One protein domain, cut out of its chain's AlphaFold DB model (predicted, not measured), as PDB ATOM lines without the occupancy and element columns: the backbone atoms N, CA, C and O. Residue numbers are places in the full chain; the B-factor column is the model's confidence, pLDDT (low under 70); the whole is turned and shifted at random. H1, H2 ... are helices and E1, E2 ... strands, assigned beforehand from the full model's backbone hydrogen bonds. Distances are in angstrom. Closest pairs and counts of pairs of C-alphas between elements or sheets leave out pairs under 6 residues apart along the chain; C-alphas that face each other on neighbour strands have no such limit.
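Overview. This is residues 162 to 360 of the 661 residues of an uncharacterized protein of Candidatus Altiarchaeales archaeon (UniProt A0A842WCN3). Three small twisted sheets stand face to face in turn and fan out like a few blades of a propeller: their first strands E1, E5 and E11 lie side by side, while their last strands E4, E10 and E14 spread apart. H1 grazes the first two blades, H2 makes a corner with it, the small hairpin of E6 and E7 lies far from the middle, and E15 lies over the third blade. The 199 printed residues hold two named helices and 15 named strands, in the order E1 to E4, H1, H2, E5 to E15; the class is mostly strand. Each sheet is antiparallel, ordered E1 E2 E3 E4, E5 E8 E9 E10 and E11 E12 E13 E14. The whole is compact, with a radius of gyration of the C-alphas of 16.7 A and spans of 43 by 43 by 31 A.

Arrangement. Begin with E1, residues 162 to 168, E2, residues 174 to 182, E3, residues 193 to 201, and E4, residues 207 to 212, a meander, each strand the antiparallel neighbour of the one before. Look for N 167 and O 175, 3.0 A, N 176 and O 199, 2.8 A, and N 200 and O 209, 2.9 A, within hydrogen-bond range. The next sheet holds E5, residues 247 to 252, and the meander E8, residues 270 to 274, E9, residues 279 to 284, and E10, residues 289 to 294; find N 251 and O 271, 2.9 A, N 272 and O 281, 2.8 A, and N 282 and O 292, 2.9 A. The third is the meander E11, residues 303 to 307, E12, residues 313 to 317, E13, residues 326 to 331, and E14, residues 336 to 342, with N 306 and O 314, 2.8 A, N 315 and O 328, 2.9 A, and N 329 and O 339, 2.9 A. These are in a stack of sheets, face to face in turn: the closest C-alphas of E1 and E5 are Asp 165 and Ala 249, 5.3 A apart, and those of E5 and E11 are Ala 249 and His 304, 5.4 A. H1, residues 213 to 219, only grazes the first two sheets. H2, residues 221 to 229, and H1 only just touch, only at the corner, at Leu 218 and Arg 224, C-alphas 4.9 A apart. In both helices every O i to N i+4 pair is within hydrogen-bond range. E6, residues 257 to 259, and E7, residues 262 to 265, form a hairpin, with N 259 and O 262 at 2.8 A. E15, residues 356 to 359, pairs with no named strand; its closest C-alpha to E11 is Ser 356, 5.4 A from that of His 304.

Along the chain. Find C-alpha 162 at (24.201, 14.123, -2.518), where E1 begins; E2 and E3 are each 24.4 A from first to last C-alpha. E14 runs 16.8 A from C-alpha 336 at (52.041, 26.095, -16.599), and E15 ends at C-alpha 359, (42.995, 30.902, -1.537).

Size, cuts and confidence. The two C-alphas farthest apart are those of Glu 239 and Gly 261, 50.0 A. The printed part has no cut; the links H2 to E5 and E14 to E15 are long. Residues 231 to 232 and 235 to 240 have pLDDT under 70.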
ATOM      1  N   PHE A 162      23.221  13.046  -2.442       83.75
ATOM      2  CA  PHE A 162      24.201  14.123  -2.518       83.75
ATOM      3  C   PHE A 162      25.517  13.736  -1.844       83.75
ATOM      4  O   PHE A 162      25.503  13.075  -0.802       83.75
ATOM      5  N   HIS A 163      26.644  14.137  -2.429       83.44
ATOM      6  CA  HIS A 163      27.965  13.795  -1.906       83.44
ATOM      7  C   HIS A 163      29.030  14.822  -2.299       83.44
ATOM      8  O   HIS A 163      28.893  15.485  -3.316       83.44
ATOM      9  N   HIS A 164      30.127  14.848  -1.537       86.06
ATOM     10  CA  HIS A 164      31.387  15.560  -1.806       86.06
ATOM     11  C   HIS A 164      31.302  17.080  -1.870       86.06
ATOM     12  O   HIS A 164      31.902  17.733  -1.022       86.06
ATOM     13  N   ASP A 165      30.583  17.631  -2.845       90.12
ATOM     14  CA  ASP A 165      30.681  19.050  -3.156       90.12
ATOM     15  C   ASP A 165      29.390  19.677  -3.675       90.12
ATOM     16  O   ASP A 165      28.489  18.994  -4.185       90.12
ATOM     17  N   PHE A 166      29.343  20.998  -3.551       90.94
ATOM     18  CA  PHE A 166      28.371  21.853  -4.204       90.94
ATOM     19  C   PHE A 166      28.954  23.236  -4.474       90.94
ATOM     20  O   PHE A 166      29.922  23.635  -3.846       90.94
ATOM     21  N   ASP A 167      28.290  23.991  -5.342       92.06
ATOM     22  CA  ASP A 167      28.511  25.429  -5.469       92.06
ATOM     23  C   ASP A 167      27.176  26.167  -5.641       92.06
ATOM     24  O   ASP A 167      26.159  25.584  -6.052       92.06
ATOM     25  N   VAL A 168      27.168  27.455  -5.303       88.56
ATOM     26  CA  VAL A 168      25.990  28.321  -5.352       88.56
ATOM     27  C   VAL A 168      26.208  29.439  -6.364       88.56
ATOM     28  O   VAL A 168      27.134  30.239  -6.270       88.56
ATOM     29  N   SER A 169      25.306  29.528  -7.339       87.69
ATOM     30  CA  SER A 169      25.320  30.620  -8.320       87.69
ATOM     31  C   SER A 169      24.914  31.966  -7.709       87.69
ATOM     32  O   SER A 169      24.179  32.018  -6.724       87.69
ATOM     33  N   ASP A 170      25.248  33.067  -8.392       84.44
ATOM     34  CA  ASP A 170      24.782  34.428  -8.052       84.44
ATOM     35  C   ASP A 170      23.241  34.534  -7.927       84.44
ATOM     36  O   ASP A 170      22.719  35.429  -7.261       84.44
ATOM     37  N   SER A 171      22.491  33.651  -8.600       83.81
ATOM     38  CA  SER A 171      21.023  33.581  -8.557       83.81
ATOM     39  C   SER A 171      20.460  32.684  -7.449       83.81
ATOM     40  O   SER A 171      19.239  32.593  -7.321       83.81
ATOM     41  N   GLY A 172      21.312  32.021  -6.663       84.62
ATOM     42  CA  GLY A 172      20.910  31.098  -5.598       84.62
ATOM     43  C   GLY A 172      20.554  29.686  -6.074       84.62
ATOM     44  O   GLY A 172      20.009  28.903  -5.301       84.62
ATOM     45  N   GLU A 173      20.834  29.341  -7.336       90.50
ATOM     46  CA  GLU A 173      20.763  27.949  -7.802       90.50
ATOM     47  C   GLU A 173      21.934  27.139  -7.242       90.50
ATOM     48  O   GLU A 173      23.062  27.639  -7.204       90.50
ATOM     49  N   LEU A 174      21.663  25.889  -6.864       91.69
ATOM     50  CA  LEU A 174      22.634  24.967  -6.277       91.69
ATOM     51  C   LEU A 174      23.104  23.953  -7.312       91.69
ATOM     52  O   LEU A 174      22.282  23.250  -7.901       91.69
ATOM     53  N   TYR A 175      24.413  23.833  -7.479       94.56
ATOM     54  CA  TYR A 175      25.062  22.876  -8.365       94.56
ATOM     55  C   TYR A 175      25.652  21.777  -7.494       94.56
ATOM     56  O   TYR A 175      26.501  22.045  -6.658       94.56
ATOM     57  N   LEU A 176      25.142  20.557  -7.629       92.81
ATOM     58  CA  LEU A 176      25.351  19.468  -6.677       92.81
ATOM     59  C   LEU A 176      25.870  18.221  -7.383       92.81
ATOM     60  O   LEU A 176      25.443  17.911  -8.499       92.81
ATOM     61  N   LEU A 177      26.681  17.440  -6.677       92.12
ATOM     62  CA  LEU A 177      27.005  16.074  -7.073       92.12
ATOM     63  C   LEU A 177      26.014  15.076  -6.470       92.12
ATOM     64  O   LEU A 177      25.674  15.140  -5.287       92.12
ATOM     65  N   THR A 178      25.534  14.141  -7.292       89.75
ATOM     66  CA  THR A 178      24.717  13.001  -6.847       89.75
ATOM     67  C   THR A 178      25.190  11.709  -7.485       89.75
ATOM     68  O   THR A 178      25.645  11.731  -8.621       89.75
ATOM     69  N   ALA A 179      24.992  10.574  -6.813       86.50
ATOM     70  CA  ALA A 179      25.390   9.269  -7.342       86.50
ATOM     71  C   ALA A 179      24.221   8.281  -7.459       86.50
ATOM     72  O   ALA A 179      23.209   8.377  -6.752       86.50
ATOM     73  N   SER A 180      24.369   7.303  -8.352       86.00
ATOM     74  CA  SER A 180      23.525   6.108  -8.435       86.00
ATOM     75  C   SER A 180      24.316   4.914  -8.973       86.00
ATOM     76  O   SER A 180      25.344   5.090  -9.615       86.00
ATOM     77  N   PHE A 181      23.828   3.695  -8.747       85.25
ATOM     78  CA  PHE A 181      24.443   2.489  -9.301       85.25
ATOM     79  C   PHE A 181      23.636   1.975 -10.489       85.25
ATOM     80  O   PHE A 181      22.477   1.583 -10.336       85.25
ATOM     81  N   VAL A 182      24.252   1.948 -11.668       86.69
ATOM     82  CA  VAL A 182      23.605   1.501 -12.912       86.69
ATOM     83  C   VAL A 182      24.517   0.565 -13.696       86.69
ATOM     84  O   VAL A 182      25.736   0.593 -13.556       86.69
ATOM     85  N   ASN A 183      23.939  -0.306 -14.520       88.56
ATOM     86  CA  ASN A 183      24.729  -1.180 -15.385       88.56
ATOM     87  C   ASN A 183      25.109  -0.426 -16.666       88.56
ATOM     88  O   ASN A 183      24.253  -0.204 -17.525       88.56
ATOM     89  N   ILE A 184      26.389  -0.070 -16.794       89.19
ATOM     90  CA  ILE A 184      26.980   0.444 -18.031       89.19
ATOM     91  C   ILE A 184      27.971  -0.599 -18.534       89.19
ATOM     92  O   ILE A 184      29.142  -0.594 -18.164       89.19
ATOM     93  N   THR A 185      27.504  -1.494 -19.404       89.00
ATOM     94  CA  THR A 185      28.293  -2.638 -19.896       89.00
ATOM     95  C   THR A 185      29.595  -2.219 -20.583       89.00
ATOM     96  O   THR A 185      30.557  -2.978 -20.602       89.00
ATOM     97  N   GLU A 186      29.650  -1.011 -21.146       89.69
ATOM     98  CA  GLU A 186      30.880  -0.479 -21.732       89.69
ATOM     99  C   GLU A 186      31.958  -0.132 -20.683       89.69
ATOM    100  O   GLU A 186      33.149  -0.251 -20.976       89.69
ATOM    101  N   ILE A 187      31.555   0.266 -19.475       88.44
ATOM    102  CA  ILE A 187      32.455   0.662 -18.384       88.44
ATOM    103  C   ILE A 187      32.757  -0.541 -17.482       88.44
ATOM    104  O   ILE A 187      33.919  -0.850 -17.205       88.44
ATOM    105  N   ASN A 188      31.714  -1.264 -17.072       88.44
ATOM    106  CA  ASN A 188      31.821  -2.459 -16.247       88.44
ATOM    107  C   ASN A 188      30.939  -3.593 -16.804       88.44
ATOM    108  O   ASN A 188      29.757  -3.674 -16.468       88.44
ATOM    109  N   PRO A 189      31.491  -4.480 -17.654       86.75
ATOM    110  CA  PRO A 189      30.731  -5.567 -18.278       86.75
ATOM    111  C   PRO A 189      30.105  -6.559 -17.288       86.75
ATOM    112  O   PRO A 189      29.048  -7.121 -17.573       86.75
ATOM    113  N   ASP A 190      30.756  -6.765 -16.142       85.19
ATOM    114  CA  ASP A 190      30.452  -7.846 -15.197       85.19
ATOM    115  C   ASP A 190      29.762  -7.350 -13.912       85.19
ATOM    116  O   ASP A 190      29.589  -8.116 -12.962       85.19
ATOM    117  N   GLY A 191      29.351  -6.077 -13.851       85.00
ATOM    118  CA  GLY A 191      28.793  -5.502 -12.629       85.00
ATOM    119  C   GLY A 191      28.142  -4.130 -12.790       85.00
ATOM    120  O   GLY A 191      27.759  -3.712 -13.881       85.00
ATOM    121  N   LEU A 192      27.964  -3.441 -11.664       87.00
ATOM    122  CA  LEU A 192      27.388  -2.095 -11.624       87.00
ATOM    123  C   LEU A 192      28.483  -1.040 -11.797       87.00
ATOM    124  O   LEU A 192      29.655  -1.285 -11.533       87.00
ATOM    125  N   THR A 193      28.116   0.149 -12.240       85.94
ATOM    126  CA  THR A 193      28.980   1.331 -12.257       85.94
ATOM    127  C   THR A 193      28.390   2.343 -11.285       85.94
ATOM    128  O   THR A 193      27.178   2.572 -11.316       85.94
ATOM    129  N   ALA A 194      29.218   2.903 -10.403       86.38
ATOM    130  CA  ALA A 194      28.859   4.096  -9.649       86.38
ATOM    131  C   ALA A 194      28.891   5.268 -10.630       86.38
ATOM    132  O   ALA A 194      29.942   5.617 -11.160       86.38
ATOM    133  N   VAL A 195      27.715   5.796 -10.941       86.81
ATOM    134  CA  VAL A 195      27.541   6.890 -11.888       86.81
ATOM    135  C   VAL A 195      27.181   8.136 -11.127       86.81
ATOM    136  O   VAL A 195      26.251   8.138 -10.315       86.81
ATOM    137  N   GLU A 196      27.916   9.191 -11.428       91.44
ATOM    138  CA  GLU A 196      27.781  10.489 -10.803       91.44
ATOM    139  C   GLU A 196      27.112  11.458 -11.768       91.44
ATOM    140  O   GLU A 196      27.263  11.373 -12.991       91.44
ATOM    141  N   TYR A 197      26.371  12.394 -11.197       94.19
ATOM    142  CA  TYR A 197      25.629  13.394 -11.933       94.19
ATOM    143  C   TYR A 197      25.890  14.773 -11.365       94.19
ATOM    144  O   TYR A 197      25.816  14.961 -10.148       94.19
ATOM    145  N   LEU A 198      26.046  15.742 -12.262       96.94
ATOM    146  CA  LEU A 198      25.822  17.141 -11.932       96.94
ATOM    147  C   LEU A 198      24.313  17.394 -11.911       96.94
ATOM    148  O   LEU A 198      23.624  17.149 -12.904       96.94
ATOM    149  N   VAL A 199      23.794  17.895 -10.796       95.62
ATOM    150  CA  VAL A 199      22.384  18.245 -10.607       95.62
ATOM    151  C   VAL A 199      22.278  19.719 -10.248       95.62
ATOM    152  O   VAL A 199      22.923  20.164  -9.307       95.62
ATOM    153  N   VAL A 200      21.423  20.456 -10.955       95.25
ATOM    154  CA  VAL A 200      21.130  21.863 -10.647       95.25
ATOM    155  C   VAL A 200      19.760  21.966  -9.996       95.25
ATOM    156  O   VAL A 200      18.777  21.449 -10.540       95.25
ATOM    157  N   LEU A 201      19.698  22.610  -8.830       92.56
ATOM    158  CA  LEU A 201      18.458  22.927  -8.129       92.56
ATOM    159  C   LEU A 201      18.156  24.421  -8.202       92.56
ATOM    160  O   LEU A 201      19.037  25.237  -7.951       92.56
ATOM    161  N   ASN A 202      16.898  24.768  -8.462       89.62
ATOM    162  CA  ASN A 202      16.417  26.140  -8.280       89.62
ATOM    163  C   ASN A 202      16.127  26.455  -6.798       89.62
ATOM    164  O   ASN A 202      16.231  25.590  -5.924       89.62
ATOM    165  N   SER A 203      15.698  27.691  -6.527       82.50
ATOM    166  CA  SER A 203      15.327  28.181  -5.193       82.50
ATOM    167  C   SER A 203      14.194  27.397  -4.520       82.50
ATOM    168  O   SER A 203      14.096  27.382  -3.296       82.50
ATOM    169  N   GLU A 204      13.337  26.729  -5.292       81.94
ATOM    170  CA  GLU A 204      12.256  25.880  -4.776       81.94
ATOM    171  C   GLU A 204      12.729  24.453  -4.451       81.94
ATOM    172  O   GLU A 204      11.961  23.642  -3.925       81.94
ATOM    173  N   GLY A 205      13.986  24.127  -4.757       83.00
ATOM    174  CA  GLY A 205      14.517  22.781  -4.624       83.00
ATOM    175  C   GLY A 205      13.964  21.830  -5.682       83.00
ATOM    176  O   GLY A 205      13.803  20.641  -5.415       83.00
ATOM    177  N   GLU A 206      13.667  22.296  -6.889       89.06
ATOM    178  CA  GLU A 206      13.330  21.461  -8.045       89.06
ATOM    179  C   GLU A 206      14.574  21.235  -8.907       89.06
ATOM    180  O   GLU A 206      15.408  22.122  -9.045       89.06
ATOM    181  N   ILE A 207      14.713  20.035  -9.483       93.56
ATOM    182  CA  ILE A 207      15.834  19.734 -10.386       93.56
ATOM    183  C   ILE A 207      15.543  20.386 -11.737       93.56
ATOM    184  O   ILE A 207      14.596  19.980 -12.413       93.56
ATOM    185  N   THR A 208      16.363  21.352 -12.140       95.38
ATOM    186  CA  THR A 208      16.248  22.048 -13.432       95.38
ATOM    187  C   THR A 208      17.175  21.463 -14.492       95.38
ATOM    188  O   THR A 208      16.849  21.502 -15.680       95.38
ATOM    189  N   LYS A 209      18.299  20.866 -14.080       95.44
ATOM    190  CA  LYS A 209      19.253  20.184 -14.963       95.44
ATOM    191  C   LYS A 209      19.865  18.972 -14.264       95.44
ATOM    192  O   LYS A 209      20.057  18.977 -13.048       95.44
ATOM    193  N   LYS A 210      20.146  17.924 -15.038       96.06
ATOM    194  CA  LYS A 210      20.858  16.725 -14.596       96.06
ATOM    195  C   LYS A 210      21.728  16.213 -15.744       96.06
ATOM    196  O   LYS A 210      21.167  15.823 -16.761       96.06
ATOM    197  N   LEU A 211      23.048  16.208 -15.569       97.38
ATOM    198  CA  LEU A 211      24.015  15.683 -16.542       97.38
ATOM    199  C   LEU A 211      24.678  14.424 -15.992       97.38
ATOM    200  O   LEU A 211      25.014  14.386 -14.812       97.38
ATOM    201  N   ASP A 212      24.854  13.407 -16.833       95.69
ATOM    202  CA  ASP A 212      25.526  12.150 -16.493       95.69
ATOM    203  C   ASP A 212      27.007  12.226 -16.883       95.69
ATOM    204  O   ASP A 212      27.345  12.303 -18.066       95.69
ATOM    205  N   PHE A 213      27.910  12.192 -15.898       95.69
ATOM    206  CA  PHE A 213      29.347  12.256 -16.173       95.69
ATOM    207  C   PHE A 213      29.847  11.061 -16.991       95.69
ATOM    208  O   PHE A 213      30.775  11.211 -17.787       95.69
ATOM    209  N   SER A 214      29.230   9.885 -16.851       92.44
ATOM    210  CA  SER A 214      29.608   8.709 -17.638       92.44
ATOM    211  C   SER A 214      29.254   8.889 -19.111       92.44
ATOM    212  O   SER A 214      30.048   8.505 -19.968       92.44
ATOM    213  N   GLU A 215      28.108   9.501 -19.424       95.12
ATOM    214  CA  GLU A 215      27.750   9.830 -20.812       95.12
ATOM    215  C   GLU A 215      28.741  10.839 -21.404       95.12
ATOM    216  O   GLU A 215      29.337  10.560 -22.446       95.12
ATOM    217  N   LEU A 216      29.025  11.930 -20.682       96.44
ATOM    218  CA  LEU A 216      29.993  12.950 -21.107       96.44
ATOM    219  C   LEU A 216      31.382  12.355 -21.404       96.44
ATOM    220  O   LEU A 216      32.026  12.704 -22.398       96.44
ATOM    221  N   ILE A 217      31.844  11.422 -20.570       95.56
ATOM    222  CA  ILE A 217      33.118  10.718 -20.770       95.56
ATOM    223  C   ILE A 217      33.068   9.799 -21.986       95.56
ATOM    224  O   ILE A 217      34.020   9.765 -22.764       95.56
ATOM    225  N   LEU A 218      31.994   9.025 -22.159       94.81
ATOM    226  CA  LEU A 218      31.875   8.074 -23.267       94.81
ATOM    227  C   LEU A 218      31.721   8.770 -24.630       94.81
ATOM    228  O   LEU A 218      32.113   8.205 -25.661       94.81
ATOM    229  N   GLU A 219      31.183   9.985 -24.651       96.00
ATOM    230  CA  GLU A 219      31.103  10.827 -25.846       96.00
ATOM    231  C   GLU A 219      32.440  11.510 -26.165       96.00
ATOM    232  O   GLU A 219      32.797  11.660 -27.340       96.00
ATOM    233  N   ASN A 220      33.245  11.826 -25.148       96.38
ATOM    234  CA  ASN A 220      34.599  12.327 -25.341       96.38
ATOM    235  C   ASN A 220      35.578  11.181 -25.653       96.38
ATOM    236  O   ASN A 220      35.963  10.387 -24.796       96.38
ATOM    237  N   ARG A 221      36.052  11.115 -26.903       95.31
ATOM    238  CA  ARG A 221      36.954  10.042 -27.352       95.31
ATOM    239  C   ARG A 221      38.204   9.875 -26.477       95.31
ATOM    240  O   ARG A 221      38.588   8.735 -26.231       95.31
ATOM    241  N   GLN A 222      38.838  10.968 -26.051       94.88
ATOM    242  CA  GLN A 222      40.065  10.904 -25.250       94.88
ATOM    243  C   GLN A 222      39.768  10.333 -23.863       94.88
ATOM    244  O   GLN A 222      40.397   9.361 -23.456       94.88
ATOM    245  N   LEU A 223      38.744  10.859 -23.187       95.44
ATOM    246  CA  LEU A 223      38.362  10.401 -21.849       95.44
ATOM    247  C   LEU A 223      37.838   8.960 -21.854       95.44
ATOM    248  O   LEU A 223      38.153   8.182 -20.956       95.44
ATOM    249  N   ARG A 224      37.106   8.554 -22.895       94.81
ATOM    250  CA  ARG A 224      36.699   7.156 -23.092       94.81
ATOM    251  C   ARG A 224      37.892   6.216 -23.250       94.81
ATOM    252  O   ARG A 224      37.840   5.087 -22.762       94.81
ATOM    253  N   GLU A 225      38.931   6.633 -23.973       92.94
ATOM    254  CA  GLU A 225      40.166   5.856 -24.124       92.94
ATOM    255  C   GLU A 225      40.938   5.795 -22.792       92.94
ATOM    256  O   GLU A 225      41.336   4.700 -22.386       92.94
ATOM    257  N   LEU A 226      41.050   6.915 -22.069       92.00
ATOM    258  CA  LEU A 226      41.636   6.991 -20.725       92.00
ATOM    259  C   LEU A 226      40.934   6.039 -19.743       92.00
ATOM    260  O   LEU A 226      41.579   5.183 -19.136       92.00
ATOM    261  N   LEU A 227      39.603   6.107 -19.653       91.31
ATOM    262  CA  LEU A 227      38.812   5.246 -18.772       91.31
ATOM    263  C   LEU A 227      39.020   3.752 -19.081       91.31
ATOM    264  O   LEU A 227      39.111   2.932 -18.168       91.31
ATOM    265  N   LYS A 228      39.120   3.378 -20.363       87.38
ATOM    266  CA  LYS A 228      39.337   1.980 -20.779       87.38
ATOM    267  C   LYS A 228      40.734   1.464 -20.462       87.38
ATOM    268  O   LYS A 228      40.881   0.276 -20.177       87.38
ATOM    269  N   ASN A 229      41.738   2.330 -20.550       85.75
ATOM    270  CA  ASN A 229      43.143   1.967 -20.383       85.75
ATOM    271  C   ASN A 229      43.623   2.059 -18.928       85.75
ATOM    272  O   ASN A 229      44.792   1.792 -18.658       85.75
ATOM    273  N   ARG A 230      42.744   2.414 -17.983       81.31
ATOM    274  CA  ARG A 230      43.089   2.472 -16.561       81.31
ATOM    275  C   ARG A 230      43.554   1.111 -16.038       81.31
ATOM    276  O   ARG A 230      42.796   0.142 -16.015       81.31
ATOM    277  N   GLU A 231      44.802   1.072 -15.572       69.19
ATOM    278  CA  GLU A 231      45.409  -0.124 -14.973       69.19
ATOM    279  C   GLU A 231      44.770  -0.483 -13.625       69.19
ATOM    280  O   GLU A 231      44.543  -1.657 -13.333       69.19
ATOM    281  N   PHE A 232      44.450   0.531 -12.818       66.69
ATOM    282  CA  PHE A 232      43.826   0.368 -11.511       66.69
ATOM    283  C   PHE A 232      42.339   0.680 -11.597       66.69
ATOM    284  O   PHE A 232      41.947   1.780 -11.982       66.69
ATOM    285  N   LYS A 233      41.519  -0.300 -11.216       73.44
ATOM    286  CA  LYS A 233      40.074  -0.141 -11.078       73.44
ATOM    287  C   LYS A 233      39.715  -0.091  -9.600       73.44
ATOM    288  O   LYS A 233      39.983  -1.049  -8.877       73.44
ATOM    289  N   GLU A 234      39.119   1.011  -9.164       73.94
ATOM    290  CA  GLU A 234      38.583   1.138  -7.811       73.94
ATOM    291  C   GLU A 234      37.154   0.601  -7.764       73.94
ATOM    292  O   GLU A 234      36.280   1.048  -8.502       73.94
ATOM    293  N   TYR A 235      36.914  -0.383  -6.905       69.88
ATOM    294  CA  TYR A 235      35.588  -0.946  -6.687       69.88
ATOM    295  C   TYR A 235      35.045  -0.472  -5.343       69.88
ATOM    296  O   TYR A 235      35.795  -0.304  -4.384       69.88
ATOM    297  N   THR A 236      33.734  -0.270  -5.282       64.56
ATOM    298  CA  THR A 236      33.039   0.084  -4.041       64.56
ATOM    299  C   THR A 236      32.813  -1.151  -3.159       64.56
ATOM    300  O   THR A 236      33.001  -2.289  -3.591       64.56
ATOM    301  N   ASP A 237      32.314  -0.936  -1.939       63.62
ATOM    302  CA  ASP A 237      31.875  -2.000  -1.022       63.62
ATOM    303  C   ASP A 237      30.685  -2.833  -1.539       63.62
ATOM    304  O   ASP A 237      30.315  -3.845  -0.930       63.62
ATOM    305  N   ILE A 238      30.033  -2.391  -2.616       66.31
ATOM    306  CA  ILE A 238      28.996  -3.154  -3.305       66.31
ATOM    307  C   ILE A 238      29.687  -4.113  -4.276       66.31
ATOM    308  O   ILE A 238      30.484  -3.701  -5.117       66.31
ATOM    309  N   GLU A 239      29.370  -5.405  -4.161       66.94
ATOM    310  CA  GLU A 239      30.021  -6.462  -4.933       66.94
ATOM    311  C   GLU A 239      29.978  -6.165  -6.442       66.94
ATOM    312  O   GLU A 239      28.910  -5.997  -7.036       66.94
ATOM    313  N   ASN A 240      31.164  -6.095  -7.055       69.69
ATOM    314  CA  ASN A 240      31.386  -5.789  -8.472       69.69
ATOM    315  C   ASN A 240      30.888  -4.411  -8.939       69.69
ATOM    316  O   ASN A 240      30.741  -4.210 -10.145       69.69
ATOM    317  N   ALA A 241      30.641  -3.451  -8.045       79.69
ATOM    318  CA  ALA A 241      30.340  -2.078  -8.443       79.69
ATOM    319  C   ALA A 241      31.634  -1.267  -8.631       79.69
ATOM    320  O   ALA A 241      32.378  -1.051  -7.675       79.69
ATOM    321  N   PHE A 242      31.905  -0.848  -9.867       83.88
ATOM    322  CA  PHE A 242      33.097  -0.102 -10.270       83.88
ATOM    323  C   PHE A 242      32.870   1.407 -10.125       83.88
ATOM    324  O   PHE A 242      31.890   1.933 -10.654       83.88
ATOM    325  N   ASP A 243      33.773   2.086  -9.426       86.06
ATOM    326  CA  ASP A 243      33.785   3.536  -9.247       86.06
ATOM    327  C   ASP A 243      34.743   4.167 -10.261       86.06
ATOM    328  O   ASP A 243      35.955   4.265 -10.053       86.06
ATOM    329  N   ALA A 244      34.197   4.490 -11.429       85.50
ATOM    330  CA  ALA A 244      34.985   4.829 -12.606       85.50
ATOM    331  C   ALA A 244      35.647   6.211 -12.514       85.50
ATOM    332  O   ALA A 244      36.785   6.381 -12.950       85.50
ATOM    333  N   THR A 245      34.924   7.189 -11.975       88.62
ATOM    334  CA  THR A 245      35.260   8.617 -12.055       88.62
ATOM    335  C   THR A 245      35.585   9.206 -10.699       88.62
ATOM    336  O   THR A 245      36.610   9.880 -10.567       88.62
ATOM    337  N   HIS A 246      34.759   8.907  -9.696       91.06
ATOM    338  CA  HIS A 246      34.832   9.486  -8.362       91.06
ATOM    339  C   HIS A 246      35.009  11.013  -8.408       91.06
ATOM    340  O   HIS A 246      36.025  11.580  -7.986       91.06
ATOM    341  N   THR A 247      34.036  11.668  -9.027       94.12
ATOM    342  CA  THR A 247      33.904  13.112  -9.146       94.12
ATOM    343  C   THR A 247      33.672  13.693  -7.761       94.12
ATOM    344  O   THR A 247      32.684  13.388  -7.093       94.12
ATOM    345  N   ASN A 248      34.607  14.521  -7.310       92.94
ATOM    346  CA  ASN A 248      34.684  14.959  -5.918       92.94
ATOM    347  C   ASN A 248      34.672  16.481  -5.743       92.94
ATOM    348  O   ASN A 248      34.703  16.941  -4.602       92.94
ATOM    349  N   ALA A 249      34.642  17.235  -6.843       95.12
ATOM    350  CA  ALA A 249      34.465  18.677  -6.824       95.12
ATOM    351  C   ALA A 249      33.685  19.155  -8.048       95.12
ATOM    352  O   ALA A 249      33.861  18.611  -9.146       95.12
ATOM    353  N   VAL A 250      32.846  20.170  -7.839       96.31
ATOM    354  CA  VAL A 250      32.159  20.941  -8.879       96.31
ATOM    355  C   VAL A 250      32.128  22.408  -8.470       96.31
ATOM    356  O   VAL A 250      31.808  22.711  -7.329       96.31
ATOM    357  N   GLU A 251      32.426  23.305  -9.403       96.19
ATOM    358  CA  GLU A 251      32.382  24.750  -9.172       96.19
ATOM    359  C   GLU A 251      31.888  25.466 -10.429       96.19
ATOM    360  O   GLU A 251      32.264  25.121 -11.555       96.19
ATOM    361  N   ILE A 252      31.037  26.471 -10.254       96.19
ATOM    362  CA  ILE A 252      30.562  27.317 -11.339       96.19
ATOM    363  C   ILE A 252      31.630  28.366 -11.621       96.19
ATOM    364  O   ILE A 252      32.012  29.166 -10.768       96.19
ATOM    365  N   ILE A 253      32.054  28.444 -12.874       96.06
ATOM    366  CA  ILE A 253      33.023  29.442 -13.304       96.06
ATOM    367  C   ILE A 253      32.380  30.833 -13.220       96.06
ATOM    368  O   ILE A 253      31.442  31.161 -13.955       96.06
ATOM    369  N   LYS A 254      32.897  31.677 -12.320       93.62
ATOM    370  CA  LYS A 254      32.318  32.998 -12.009       93.62
ATOM    371  C   LYS A 254      32.659  34.077 -13.038       93.62
ATOM    372  O   LYS A 254      31.903  35.041 -13.176       93.62
ATOM    373  N   ASN A 255      33.747  33.904 -13.792       93.81
ATOM    374  CA  ASN A 255      34.248  34.861 -14.783       93.81
ATOM    375  C   ASN A 255      34.671  34.164 -16.081       93.81
ATOM    376  O   ASN A 255      35.117  33.025 -16.066       93.81
ATOM    377  N   ASP A 256      34.563  34.859 -17.216       95.12
ATOM    378  CA  ASP A 256      35.108  34.338 -18.474       95.12
ATOM    379  C   ASP A 256      36.639  34.199 -18.381       95.12
ATOM    380  O   ASP A 256      37.320  35.149 -17.994       95.12
ATOM    381  N   VAL A 257      37.179  33.066 -18.834       95.31
ATOM    382  CA  VAL A 257      38.628  32.848 -18.994       95.31
ATOM    383  C   VAL A 257      38.986  32.995 -20.469       95.31
ATOM    384  O   VAL A 257      38.364  32.376 -21.339       95.31
ATOM    385  N   ILE A 258      39.966  33.847 -20.772       93.62
ATOM    386  CA  ILE A 258      40.338  34.221 -22.141       93.62
ATOM    387  C   ILE A 258      41.750  33.715 -22.458       93.62
ATOM    388  O   ILE A 258      42.705  34.144 -21.823       93.62
ATOM    389  N   ALA A 259      41.883  32.893 -23.501       91.12
ATOM    390  CA  ALA A 259      43.151  32.419 -24.059       91.12
ATOM    391  C   ALA A 259      43.315  32.930 -25.501       91.12
ATOM    392  O   ALA A 259      42.393  32.811 -26.314       91.12
ATOM    393  N   ASP A 260      44.454  33.543 -25.836       88.19
ATOM    394  CA  ASP A 260      44.743  34.098 -27.175       88.19
ATOM    395  C   ASP A 260      43.637  35.016 -27.744       88.19
ATOM    396  O   ASP A 260      43.308  35.006 -28.937       88.19
ATOM    397  N   GLY A 261      43.010  35.810 -26.873       87.44
ATOM    398  CA  GLY A 261      41.904  36.699 -27.242       87.44
ATOM    399  C   GLY A 261      40.593  35.979 -27.584       87.44
ATOM    400  O   GLY A 261      39.667  36.607 -28.103       87.44
ATOM    401  N   LYS A 262      40.488  34.678 -27.300       89.06
ATOM    402  CA  LYS A 262      39.269  33.874 -27.422       89.06
ATOM    403  C   LYS A 262      38.827  33.378 -26.055       89.06
ATOM    404  O   LYS A 262      39.637  33.107 -25.182       89.06
ATOM    405  N   ARG A 263      37.519  33.236 -25.884       91.31
ATOM    406  CA  ARG A 263      36.953  32.655 -24.671       91.31
ATOM    407  C   ARG A 263      37.289  31.166 -24.619       91.31
ATOM    408  O   ARG A 263      36.849  30.429 -25.499       91.31
ATOM    409  N   MET A 264      38.081  30.781 -23.626       94.25
ATOM    410  CA  MET A 264      38.421  29.396 -23.319       94.25
ATOM    411  C   MET A 264      37.325  28.777 -22.454       94.25
ATOM    412  O   MET A 264      36.738  27.780 -22.864       94.25
ATOM    413  N   PHE A 265      36.987  29.433 -21.339       95.94
ATOM    414  CA  PHE A 265      35.868  29.067 -20.463       95.94
ATOM    415  C   PHE A 265      34.902  30.237 -20.323       95.94
ATOM    416  O   PHE A 265      35.308  31.406 -20.325       95.94
ATOM    417  N   LYS A 266      33.612  29.939 -20.230       94.62
ATOM    418  CA  LYS A 266      32.556  30.938 -20.109       94.62
ATOM    419  C   LYS A 266      32.054  31.017 -18.669       94.62
ATOM    420  O   LYS A 266      31.908  30.002 -18.000       94.62
ATOM    421  N   LYS A 267      31.702  32.229 -18.221       94.75
ATOM    422  CA  LYS A 267      30.934  32.404 -16.981       94.75
ATOM    423  C   LYS A 267      29.673  31.528 -17.014       94.75
ATOM    424  O   LYS A 267      28.839  31.694 -17.909       94.75
ATOM    425  N   GLY A 268      29.515  30.672 -16.010       93.94
ATOM    426  CA  GLY A 268      28.422  29.708 -15.902       93.94
ATOM    427  C   GLY A 268      28.746  28.311 -16.435       93.94
ATOM    428  O   GLY A 268      27.921  27.422 -16.265       93.94
ATOM    429  N   ASP A 269      29.912  28.092 -17.051       96.25
ATOM    430  CA  ASP A 269      30.442  26.738 -17.252       96.25
ATOM    431  C   ASP A 269      30.813  26.116 -15.895       96.25
ATOM    432  O   ASP A 269      30.919  26.822 -14.889       96.25
ATOM    433  N   VAL A 270      31.017  24.798 -15.858       98.06
ATOM    434  CA  VAL A 270      31.303  24.072 -14.608       98.06
ATOM    435  C   VAL A 270      32.682  23.441 -14.653       98.06
ATOM    436  O   VAL A 270      32.946  22.597 -15.511       98.06
ATOM    437  N   LEU A 271      33.539  23.829 -13.711       98.62
ATOM    438  CA  LEU A 271      34.779  23.139 -13.374       98.62
ATOM    439  C   LEU A 271      34.437  21.882 -12.566       98.62
ATOM    440  O   LEU A 271      33.584  21.927 -11.684       98.62
ATOM    441  N   PHE A 272      35.096  20.765 -12.856       98.19
ATOM    442  CA  PHE A 272      34.952  19.523 -12.102       98.19
ATOM    443  C   PHE A 272      36.307  18.865 -11.835       98.19
ATOM    444  O   PHE A 272      37.270  19.075 -12.576       98.19
ATOM    445  N   CYS A 273      36.350  18.000 -10.821       97.94
ATOM    446  CA  CYS A 273      37.507  17.169 -10.486       97.94
ATOM    447  C   CYS A 273      37.106  15.694 -10.382       97.94
ATOM    448  O   CYS A 273      36.152  15.364  -9.676       97.94
ATOM    449  N   MET A 274      37.833  14.807 -11.069       95.88
ATOM    450  CA  MET A 274      37.631  13.354 -11.062       95.88
ATOM    451  C   MET A 274      38.850  12.649 -10.477       95.88
ATOM    452  O   MET A 274      39.883  12.497 -11.141       95.88
ATOM    453  N   ARG A 275      38.706  12.152  -9.244       93.25
ATOM    454  CA  ARG A 275      39.791  11.490  -8.511       93.25
ATOM    455  C   ARG A 275      40.320  10.275  -9.264       93.25
ATOM    456  O   ARG A 275      41.528  10.112  -9.398       93.25
ATOM    457  N   ASN A 276      39.429   9.424  -9.772       90.94
ATOM    458  CA  ASN A 276      39.819   8.118 -10.310       90.94
ATOM    459  C   ASN A 276      40.322   8.189 -11.753       90.94
ATOM    460  O   ASN A 276      40.924   7.224 -12.235       90.94
ATOM    461  N   LEU A 277      40.178   9.334 -12.420       93.31
ATOM    462  CA  LEU A 277      40.796   9.606 -13.719       93.31
ATOM    463  C   LEU A 277      42.044  10.493 -13.629       93.31
ATOM    464  O   LEU A 277      42.720  10.642 -14.637       93.31
ATOM    465  N   ASP A 278      42.401  10.988 -12.437       95.38
ATOM    466  CA  ASP A 278      43.509  11.933 -12.233       95.38
ATOM    467  C   ASP A 278      43.359  13.221 -13.068       95.38
ATOM    468  O   ASP A 278      44.340  13.732 -13.601       95.38
ATOM    469  N   ILE A 279      42.135  13.744 -13.212       97.25
ATOM    470  CA  ILE A 279      41.881  14.936 -14.036       97.25
ATOM    471  C   ILE A 279      41.008  15.975 -13.343       97.25
ATOM    472  O   ILE A 279      40.130  15.656 -12.539       97.25
ATOM    473  N   ILE A 280      41.204  17.214 -13.769       98.56
ATOM    474  CA  ILE A 280      40.228  18.300 -13.688       98.56
ATOM    475  C   ILE A 280      39.713  18.608 -15.096       98.56
ATOM    476  O   ILE A 280      40.388  18.314 -16.086       98.56
ATOM    477  N   GLY A 281      38.531  19.203 -15.217       98.06
ATOM    478  CA  GLY A 281      37.988  19.578 -16.520       98.06
ATOM    479  C   GLY A 281      36.857  20.589 -16.453       98.06
ATOM    480  O   GLY A 281      36.389  20.940 -15.376       98.06
ATOM    481  N   VAL A 282      36.424  21.069 -17.620       98.44
ATOM    482  CA  VAL A 282      35.348  22.060 -17.747       98.44
ATOM    483  C   VAL A 282      34.242  21.532 -18.651       98.44
ATOM    484  O   VAL A 282      34.503  21.046 -19.757       98.44
ATOM    485  N   ILE A 283      33.002  21.649 -18.179       98.19
ATOM    486  CA  ILE A 283      31.780  21.375 -18.936       98.19
ATOM    487  C   ILE A 283      31.196  22.695 -19.430       98.19
ATOM    488  O   ILE A 283      30.869  23.573 -18.630       98.19
ATOM    489  N   ASP A 284      30.980  22.790 -20.741       96.94
ATOM    490  CA  ASP A 284      30.101  23.808 -21.316       96.94
ATOM    491  C   ASP A 284      28.653  23.373 -21.068       96.94
ATOM    492  O   ASP A 284      28.162  22.415 -21.673       96.94
ATOM    493  N   LEU A 285      27.965  24.050 -20.149       93.44
ATOM    494  CA  LEU A 285      26.618  23.652 -19.720       93.44
ATOM    495  C   LEU A 285      25.527  23.872 -20.770       93.44
ATOM    496  O   LEU A 285      24.442  23.287 -20.652       93.44
ATOM    497  N   GLU A 286      25.770  24.738 -21.754       92.75
ATOM    498  CA  GLU A 286      24.826  24.978 -22.847       92.75
ATOM    499  C   GLU A 286      24.927  23.882 -23.901       92.75
ATOM    500  O   GLU A 286      23.900  23.471 -24.446       92.75
ATOM    501  N   LYS A 287      26.148  23.420 -24.186       95.25
ATOM    502  CA  LYS A 287      26.391  22.309 -25.114       95.25
ATOM    503  C   LYS A 287      26.242  20.939 -24.466       95.25
ATOM    504  O   LYS A 287      25.995  19.986 -25.189       95.25
ATOM    505  N   GLU A 288      26.360  20.870 -23.141       96.44
ATOM    506  CA  GLU A 288      26.417  19.624 -22.372       96.44
ATOM    507  C   GLU A 288      27.591  18.746 -22.831       96.44
ATOM    508  O   GLU A 288      27.445  17.559 -23.085       96.44
ATOM    509  N   GLU A 289      28.774  19.354 -22.953       96.94
ATOM    510  CA  GLU A 289      29.994  18.698 -23.436       96.94
ATOM    511  C   GLU A 289      31.191  19.058 -22.545       96.94
ATOM    512  O   GLU A 289      31.328  20.202 -22.102       96.94
ATOM    513  N   ILE A 290      32.104  18.106 -22.327       97.56
ATOM    514  CA  ILE A 290      33.414  18.396 -21.724       97.56
ATOM    515  C   ILE A 290      34.291  19.056 -22.789       97.56
ATOM    516  O   ILE A 290      34.712  18.404 -23.750       97.56
ATOM    517  N   VAL A 291      34.575  20.345 -22.609       96.38
ATOM    518  CA  VAL A 291      35.319  21.170 -23.577       96.38
ATOM    519  C   VAL A 291      36.815  21.231 -23.290       96.38
ATOM    520  O   VAL A 291      37.592  21.592 -24.174       96.38
ATOM    521  N   TRP A 292      37.226  20.862 -22.077       97.44
ATOM    522  CA  TRP A 292      38.619  20.877 -21.647       97.44
ATOM    523  C   TRP A 292      38.848  19.916 -20.478       97.44
ATOM    524  O   TRP A 292      37.951  19.719 -19.656       97.44
ATOM    525  N   HIS A 293      40.042  19.328 -20.407       97.69
ATOM    526  CA  HIS A 293      40.511  18.529 -19.275       97.69
ATOM    527  C   HIS A 293      42.040  18.563 -19.186       97.69
ATOM    528  O   HIS A 293      42.712  18.807 -20.193       97.69
ATOM    529  N   TRP A 294      42.574  18.329 -17.989       97.94
ATOM    530  CA  TRP A 294      44.008  18.294 -17.705       97.94
ATOM    531  C   TRP A 294      44.314  17.425 -16.482       97.94
ATOM    532  O   TRP A 294      43.474  17.275 -15.596       97.94
ATOM    533  N   GLY A 295      45.532  16.881 -16.420       96.69
ATOM    534  CA  GLY A 295      46.063  16.178 -15.247       96.69
ATOM    535  C   GLY A 295      46.469  14.726 -15.491       96.69
ATOM    536  O   GLY A 295      47.220  14.169 -14.690       96.69
ATOM    537  N   GLU A 296      46.050  14.121 -16.607       91.62
ATOM    538  CA  GLU A 296      46.350  12.721 -16.925       91.62
ATOM    539  C   GLU A 296      47.866  12.452 -16.902       91.62
ATOM    540  O   GLU A 296      48.646  13.076 -17.621       91.62
ATOM    541  N   GLY A 297      48.295  11.511 -16.056       89.19
ATOM    542  CA  GLY A 297      49.709  11.157 -15.884       89.19
ATOM    543  C   GLY A 297      50.536  12.159 -15.067       89.19
ATOM    544  O   GLY A 297      51.732  11.932 -14.881       89.19
ATOM    545  N   PHE A 298      49.919  13.230 -14.565       94.94
ATOM    546  CA  PHE A 298      50.567  14.277 -13.777       94.94
ATOM    547  C   PHE A 298      49.996  14.396 -12.355       94.94
ATOM    548  O   PHE A 298      50.754  14.407 -11.380       94.94
ATOM    549  N   LEU A 299      48.669  14.465 -12.236       96.88
ATOM    550  CA  LEU A 299      47.957  14.462 -10.960       96.88
ATOM    551  C   LEU A 299      47.801  13.035 -10.434       96.88
ATOM    552  O   LEU A 299      47.834  12.061 -11.192       96.88
ATOM    553  N   GLU A 300      47.619  12.899  -9.122       95.25
ATOM    554  CA  GLU A 300      47.327  11.607  -8.512       95.25
ATOM    555  C   GLU A 300      46.256  11.735  -7.431       95.25
ATOM    556  O   GLU A 300      46.524  12.151  -6.303       95.25
ATOM    557  N   GLY A 301      45.040  11.326  -7.785       94.56
ATOM    558  CA  GLY A 301      43.856  11.411  -6.946       94.56
ATOM    559  C   GLY A 301      43.509  12.839  -6.530       94.56
ATOM    560  O   GLY A 301      43.339  13.034  -5.334       94.56
ATOM    561  N   PRO A 302      43.415  13.821  -7.448       97.31
ATOM    562  CA  PRO A 302      43.202  15.223  -7.096       97.31
ATOM    563  C   PRO A 302      41.861  15.466  -6.389       97.31
ATOM    564  O   PRO A 302      40.892  14.725  -6.586       97.31
ATOM    565  N   HIS A 303      41.807  16.521  -5.577       96.69
ATOM    566  CA  HIS A 303      40.631  16.984  -4.838       96.69
ATOM    567  C   HIS A 303      40.525  18.517  -4.859       96.69
ATOM    568  O   HIS A 303      41.519  19.225  -5.015       96.69
ATOM    569  N   HIS A 304      39.300  19.006  -4.640       95.50
ATOM    570  CA  HIS A 304      38.974  20.409  -4.354       95.50
ATOM    571  C   HIS A 304      39.607  21.412  -5.328       95.50
ATOM    572  O   HIS A 304      40.393  22.274  -4.935       95.50
ATOM    573  N   SER A 305      39.298  21.248  -6.617       97.12
ATOM    574  CA  SER A 305      39.688  22.206  -7.646       97.12
ATOM    575  C   SER A 305      38.785  23.435  -7.612       97.12
ATOM    576  O   SER A 305      37.569  23.271  -7.706       97.12
ATOM    577  N   SER A 306      39.377  24.626  -7.604       95.94
ATOM    578  CA  SER A 306      38.654  25.898  -7.614       95.94
ATOM    579  C   SER A 306      39.251  26.902  -8.586       95.94
ATOM    580  O   SER A 306      40.475  26.991  -8.723       95.94
ATOM    581  N   MET A 307      38.396  27.678  -9.253       96.94
ATOM    582  CA  MET A 307      38.821  28.707 -10.200       96.94
ATOM    583  C   MET A 307      39.088  30.019  -9.455       96.94
ATOM    584  O   MET A 307      38.198  30.620  -8.856       96.94
ATOM    585  N   LEU A 308      40.323  30.504  -9.521       96.56
ATOM    586  CA  LEU A 308      40.724  31.780  -8.941       96.56
ATOM    587  C   LEU A 308      40.283  32.959  -9.824       96.56
ATOM    588  O   LEU A 308      40.035  32.818 -11.023       96.56
ATOM    589  N   GLU A 309      40.233  34.165  -9.250       93.19
ATOM    590  CA  GLU A 309      39.820  35.383  -9.972       93.19
ATOM    591  C   GLU A 309      40.687  35.698 -11.202       93.19
ATOM    592  O   GLU A 309      40.205  36.297 -12.164       93.19
ATOM    593  N   ASN A 310      41.958  35.291 -11.179       93.94
ATOM    594  CA  ASN A 310      42.898  35.450 -12.290       93.94
ATOM    595  C   ASN A 310      42.689  34.421 -13.421       93.94
ATOM    596  O   ASN A 310      43.327  34.552 -14.463       93.94
ATOM    597  N   GLY A 311      41.797  33.439 -13.246       95.81
ATOM    598  CA  GLY A 311      41.547  32.357 -14.201       95.81
ATOM    599  C   GLY A 311      42.453  31.135 -14.031       95.81
ATOM    600  O   GLY A 311      42.338  30.197 -14.820       95.81
ATOM    601  N   ASN A 312      43.327  31.126 -13.018       98.06
ATOM    602  CA  ASN A 312      44.085  29.939 -12.632       98.06
ATOM    603  C   ASN A 312      43.204  28.976 -11.833       98.06
ATOM    604  O   ASN A 312      42.206  29.369 -11.231       98.06
ATOM    605  N   ILE A 313      43.606  27.712 -11.782       98.69
ATOM    606  CA  ILE A 313      42.922  26.655 -11.046       98.69
ATOM    607  C   ILE A 313      43.799  26.244  -9.867       98.69
ATOM    608  O   ILE A 313      44.917  25.765 -10.051       98.69
ATOM    609  N   LEU A 314      43.287  26.422  -8.653       98.75
ATOM    610  CA  LEU A 314      43.907  25.928  -7.427       98.75
ATOM    611  C   LEU A 314      43.365  24.534  -7.119       98.75
ATOM    612  O   LEU A 314      42.156  24.337  -7.175       98.75
ATOM    613  N   LEU A 315      44.222  23.572  -6.784       98.50
ATOM    614  CA  LEU A 315      43.780  22.223  -6.433       98.50
ATOM    615  C   LEU A 315      44.708  21.519  -5.438       98.50
ATOM    616  O   LEU A 315      45.888  21.853  -5.299       98.50
ATOM    617  N   PHE A 316      44.155  20.506  -4.774       98.62
ATOM    618  CA  PHE A 316      44.871  19.592  -3.894       98.62
ATOM    619  C   PHE A 316      45.249  18.327  -4.678       98.62
ATOM    620  O   PHE A 316      44.376  17.614  -5.166       98.62
ATOM    621  N   ASP A 317      46.540  18.019  -4.807       98.50
ATOM    622  CA  ASP A 317      47.035  16.811  -5.481       98.50
ATOM    623  C   ASP A 317      47.584  15.831  -4.433       98.50
ATOM    624  O   ASP A 317      48.659  16.034  -3.859       98.50
ATOM    625  N   ASN A 318      46.823  14.768  -4.158       97.69
ATOM    626  CA  ASN A 318      47.072  13.861  -3.038       97.69
ATOM    627  C   ASN A 318      48.364  13.058  -3.172       97.69
ATOM    628  O   ASN A 318      48.991  12.770  -2.152       97.69
ATOM    629  N   GLY A 319      48.778  12.722  -4.397       96.25
ATOM    630  CA  GLY A 319      50.016  11.980  -4.630       96.25
ATOM    631  C   GLY A 319      49.930  10.508  -4.235       96.25
ATOM    632  O   GLY A 319      50.874   9.991  -3.644       96.25
ATOM    633  N   LYS A 320      48.816   9.823  -4.531       87.50
ATOM    634  CA  LYS A 320      48.559   8.425  -4.118       87.50
ATOM    635  C   LYS A 320      49.680   7.431  -4.472       87.50
ATOM    636  O   LYS A 320      49.824   6.413  -3.802       87.50
ATOM    637  N   ARG A 321      50.466   7.683  -5.524       90.69
ATOM    638  CA  ARG A 321      51.633   6.859  -5.903       90.69
ATOM    639  C   ARG A 321      52.947   7.505  -5.458       90.69
ATOM    640  O   ARG A 321      53.870   6.786  -5.085       90.69
ATOM    641  N   ARG A 322      53.038   8.840  -5.482       94.38
ATOM    642  CA  ARG A 322      54.200   9.619  -5.012       94.38
ATOM    643  C   ARG A 322      54.413   9.550  -3.496       94.38
ATOM    644  O   ARG A 322      55.539   9.747  -3.052       94.38
ATOM    645  N   MET A 323      53.367   9.245  -2.726       94.75
ATOM    646  CA  MET A 323      53.347   9.167  -1.259       94.75
ATOM    647  C   MET A 323      53.627  10.500  -0.537       94.75
ATOM    648  O   MET A 323      54.108  10.501   0.593       94.75
ATOM    649  N   TYR A 324      53.330  11.630  -1.185       96.94
ATOM    650  CA  TYR A 324      53.269  12.958  -0.566       96.94
ATOM    651  C   TYR A 324      52.259  13.837  -1.311       96.94
ATOM    652  O   TYR A 324      52.086  13.701  -2.528       96.94
ATOM    653  N   SER A 325      51.609  14.741  -0.582       98.50
ATOM    654  CA  SER A 325      50.625  15.664  -1.144       98.50
ATOM    655  C   SER A 325      51.279  16.983  -1.536       98.50
ATOM    656  O   SER A 325      52.333  17.361  -1.017       98.50
ATOM    657  N   ARG A 326      50.646  17.697  -2.461       98.38
ATOM    658  CA  ARG A 326      51.039  19.051  -2.851       98.38
ATOM    659  C   ARG A 326      49.822  19.887  -3.206       98.38
ATOM    660  O   ARG A 326      48.782  19.349  -3.584       98.38
ATOM    661  N   ILE A 327      49.974  21.199  -3.107       98.69
ATOM    662  CA  ILE A 327      48.985  22.161  -3.592       98.69
ATOM    663  C   ILE A 327      49.525  22.801  -4.860       98.69
ATOM    664  O   ILE A 327      50.701  23.156  -4.900       98.69
ATOM    665  N   ILE A 328      48.679  22.939  -5.878       98.25
ATOM    666  CA  ILE A 328      49.069  23.460  -7.192       98.25
ATOM    667  C   ILE A 328      48.140  24.607  -7.570       98.25
ATOM    668  O   ILE A 328      46.922  24.456  -7.493       98.25
ATOM    669  N   GLU A 329      48.715  25.722  -8.015       98.50
ATOM    670  CA  GLU A 329      48.026  26.739  -8.812       98.50
ATOM    671  C   GLU A 329      48.441  26.560 -10.277       98.50
ATOM    672  O   GLU A 329      49.583  26.831 -10.656       98.50
ATOM    673  N   TYR A 330      47.520  26.055 -11.090       98.56
ATOM    674  CA  TYR A 330      47.734  25.751 -12.498       98.56
ATOM    675  C   TYR A 330      47.079  26.814 -13.385       98.56
ATOM    676  O   TYR A 330      45.910  27.153 -13.203       98.56
ATOM    677  N   ASN A 331      47.819  27.321 -14.362       98.00
ATOM    678  CA  ASN A 331      47.342  28.270 -15.356       98.00
ATOM    679  C   ASN A 331      46.892  27.507 -16.619       98.00
ATOM    680  O   ASN A 331      47.738  27.023 -17.376       98.00
ATOM    681  N   PRO A 332      45.575  27.409 -16.890       96.81
ATOM    682  CA  PRO A 332      45.062  26.662 -18.038       96.81
ATOM    683  C   PRO A 332      45.296  27.364 -19.383       96.81
ATOM    684  O   PRO A 332      45.139  26.731 -20.426       96.81
ATOM    685  N   VAL A 333      45.632  28.657 -19.386       96.00
ATOM    686  CA  VAL A 333      45.871  29.428 -20.614       96.00
ATOM    687  C   VAL A 333      47.272  29.160 -21.153       96.00
ATOM    688  O   VAL A 333      47.420  28.916 -22.351       96.00
ATOM    689  N   ASP A 334      48.270  29.186 -20.271       94.56
ATOM    690  CA  ASP A 334      49.679  29.001 -20.637       94.56
ATOM    691  C   ASP A 334      50.165  27.548 -20.466       94.56
ATOM    692  O   ASP A 334      51.242  27.213 -20.953       94.56
ATOM    693  N   ASP A 335      49.349  26.684 -19.850       94.69
ATOM    694  CA  ASP A 335      49.662  25.284 -19.513       94.69
ATOM    695  C   ASP A 335      50.874  25.147 -18.572       94.69
ATOM    696  O   ASP A 335      51.747  24.299 -18.756       94.69
ATOM    697  N   GLU A 336      50.922  25.995 -17.543       96.81
ATOM    698  CA  GLU A 336      52.041  26.095 -16.599       96.81
ATOM    699  C   GLU A 336      51.569  26.027 -15.141       96.81
ATOM    700  O   GLU A 336      50.438  26.380 -14.800       96.81
ATOM    701  N   ILE A 337      52.458  25.577 -14.256       97.50
ATOM    702  CA  ILE A 337      52.241  25.636 -12.806       97.50
ATOM    703  C   ILE A 337      52.872  26.921 -12.289       97.50
ATOM    704  O   ILE A 337      54.094  27.047 -12.244       97.50
ATOM    705  N   GLU A 338      52.026  27.861 -11.884       97.25
ATOM    706  CA  GLU A 338      52.445  29.189 -11.424       97.25
ATOM    707  C   GLU A 338      52.922  29.160  -9.971       97.25
ATOM    708  O   GLU A 338      53.780  29.946  -9.564       97.25
ATOM    709  N   TRP A 339      52.372  28.244  -9.173       98.12
ATOM    710  CA  TRP A 339      52.752  28.071  -7.780       98.12
ATOM    711  C   TRP A 339      52.540  26.631  -7.316       98.12
ATOM    712  O   TRP A 339      51.568  25.971  -7.690       98.12
ATOM    713  N   GLU A 340      53.450  26.154  -6.469       98.06
ATOM    714  CA  GLU A 340      53.385  24.835  -5.848       98.06
ATOM    715  C   GLU A 340      53.775  24.942  -4.372       98.06
ATOM    716  O   GLU A 340      54.767  25.589  -4.025       98.06
ATOM    717  N   TYR A 341      53.028  24.251  -3.511       98.50
ATOM    718  CA  TYR A 341      53.446  23.977  -2.141       98.50
ATOM    719  C   TYR A 341      53.640  22.483  -1.921       98.50
ATOM    720  O   TYR A 341      52.731  21.679  -2.141       98.50
ATOM    721  N   VAL A 342      54.824  22.141  -1.418       97.12
ATOM    722  CA  VAL A 342      55.224  20.802  -0.987       97.12
ATOM    723  C   VAL A 342      55.779  20.921   0.428       97.12
ATOM    724  O   VAL A 342      56.473  21.890   0.743       97.12
ATOM    725  N   GLY A 343      55.498  19.935   1.282       92.75
ATOM    726  CA  GLY A 343      56.104  19.870   2.612       92.75
ATOM    727  C   GLY A 343      57.637  19.826   2.550       92.75
ATOM    728  O   GLY A 343      58.229  19.417   1.550       92.75
ATOM    729  N   ASN A 344      58.303  20.212   3.640       88.38
ATOM    730  CA  ASN A 344      59.756  20.096   3.757       88.38
ATOM    731  C   ASN A 344      60.145  19.357   5.053       88.38
ATOM    732  O   ASN A 344      60.104  19.960   6.128       88.38
ATOM    733  N   PRO A 345      60.524  18.066   4.976       92.88
ATOM    734  CA  PRO A 345      60.629  17.251   3.757       92.88
ATOM    735  C   PRO A 345      59.240  16.900   3.170       92.88
ATOM    736  O   PRO A 345      58.253  17.030   3.898       92.88
ATOM    737  N   PRO A 346      59.112  16.474   1.896       91.75
ATOM    738  CA  PRO A 346      57.811  16.256   1.245       91.75
ATOM    739  C   PRO A 346      56.838  15.379   2.038       91.75
ATOM    740  O   PRO A 346      55.665  15.718   2.165       91.75
ATOM    741  N   GLU A 347      57.333  14.314   2.667       88.88
ATOM    742  CA  GLU A 347      56.547  13.397   3.500       88.88
ATOM    743  C   GLU A 347      55.923  14.040   4.752       88.88
ATOM    744  O   GLU A 347      55.049  13.442   5.382       88.88
ATOM    745  N   SER A 348      56.341  15.255   5.127       90.94
ATOM    746  CA  SER A 348      55.720  16.000   6.230       90.94
ATOM    747  C   SER A 348      54.276  16.413   5.929       90.94
ATOM    748  O   SER A 348      53.498  16.591   6.866       90.94
ATOM    749  N   PHE A 349      53.898  16.489   4.647       96.00
ATOM    750  CA  PHE A 349      52.556  16.831   4.187       96.00
ATOM    751  C   PHE A 349      52.004  15.722   3.283       96.00
ATOM    752  O   PHE A 349      52.408  15.569   2.128       96.00
ATOM    753  N   TYR A 350      51.084  14.916   3.818       95.19
ATOM    754  CA  TYR A 350      50.483  13.811   3.077       95.19
ATOM    755  C   TYR A 350      49.126  13.390   3.647       95.19
ATOM    756  O   TYR A 350      49.015  12.953   4.795       95.19
ATOM    757  N   THR A 351      48.111  13.420   2.785       93.00
ATOM    758  CA  THR A 351      46.822  12.752   2.986       93.00
ATOM    759  C   THR A 351      46.491  11.961   1.722       93.00
ATOM    760  O   THR A 351      46.415  12.521   0.630       93.00
ATOM    761  N   GLU A 352      46.319  10.642   1.847       89.12
ATOM    762  CA  GLU A 352      46.162   9.738   0.693       89.12
ATOM    763  C   GLU A 352      44.908  10.047  -0.148       89.12
ATOM    764  O   GLU A 352      44.894   9.848  -1.361       89.12
ATOM    765  N   PHE A 353      43.857  10.549   0.493       87.88
ATOM    766  CA  PHE A 353      42.595  10.946  -0.127       87.88
ATOM    767  C   PHE A 353      41.998  12.148   0.611       87.88
ATOM    768  O   PHE A 353      42.461  12.510   1.701       87.88
ATOM    769  N   MET A 354      40.952  12.737   0.022       91.31
ATOM    770  CA  MET A 354      40.319  13.976   0.484       91.31
ATOM    771  C   MET A 354      41.323  15.137   0.469       91.31
ATOM    772  O   MET A 354      42.193  15.187  -0.394       91.31
ATOM    773  N   GLY A 355      41.206  16.072   1.400       94.31
ATOM    774  CA  GLY A 355      41.960  17.311   1.393       94.31
ATOM    775  C   GLY A 355      41.170  18.445   0.759       94.31
ATOM    776  O   GLY A 355      40.356  18.251  -0.148       94.31
ATOM    777  N   SER A 356      41.407  19.645   1.275       96.31
ATOM    778  CA  SER A 356      40.866  20.874   0.708       96.31
ATOM    779  C   SER A 356      41.893  21.985   0.729       96.31
ATOM    780  O   SER A 356      42.865  21.964   1.487       96.31
ATOM    781  N   VAL A 357      41.657  22.949  -0.142       98.12
ATOM    782  CA  VAL A 357      42.503  24.107  -0.375       98.12
ATOM    783  C   VAL A 357      41.634  25.331  -0.665       98.12
ATOM    784  O   VAL A 357      40.700  25.245  -1.451       98.12
ATOM    785  N   GLN A 358      41.937  26.468  -0.049       97.31
ATOM    786  CA  GLN A 358      41.231  27.730  -0.271       97.31
ATOM    787  C   GLN A 358      42.244  28.876  -0.356       97.31
ATOM    788  O   GLN A 358      43.010  29.100   0.583       97.31
ATOM    789  N   ARG A 359      42.242  29.639  -1.456       97.38
ATOM    790  CA  ARG A 359      42.995  30.902  -1.537       97.38
ATOM    791  C   ARG A 359      42.279  31.968  -0.707       97.38
ATOM    792  O   ARG A 359      41.078  32.175  -0.862       97.38
ATOM    793  N   LEU A 360      43.020  32.636   0.167       96.62
ATOM    794  CA  LEU A 360      42.525  33.684   1.053       96.62
ATOM    795  C   LEU A 360      42.777  35.077   0.445       96.62
ATOM    796  O   LEU A 360      43.698  35.238  -0.361       96.62
TER     797      LEU A 360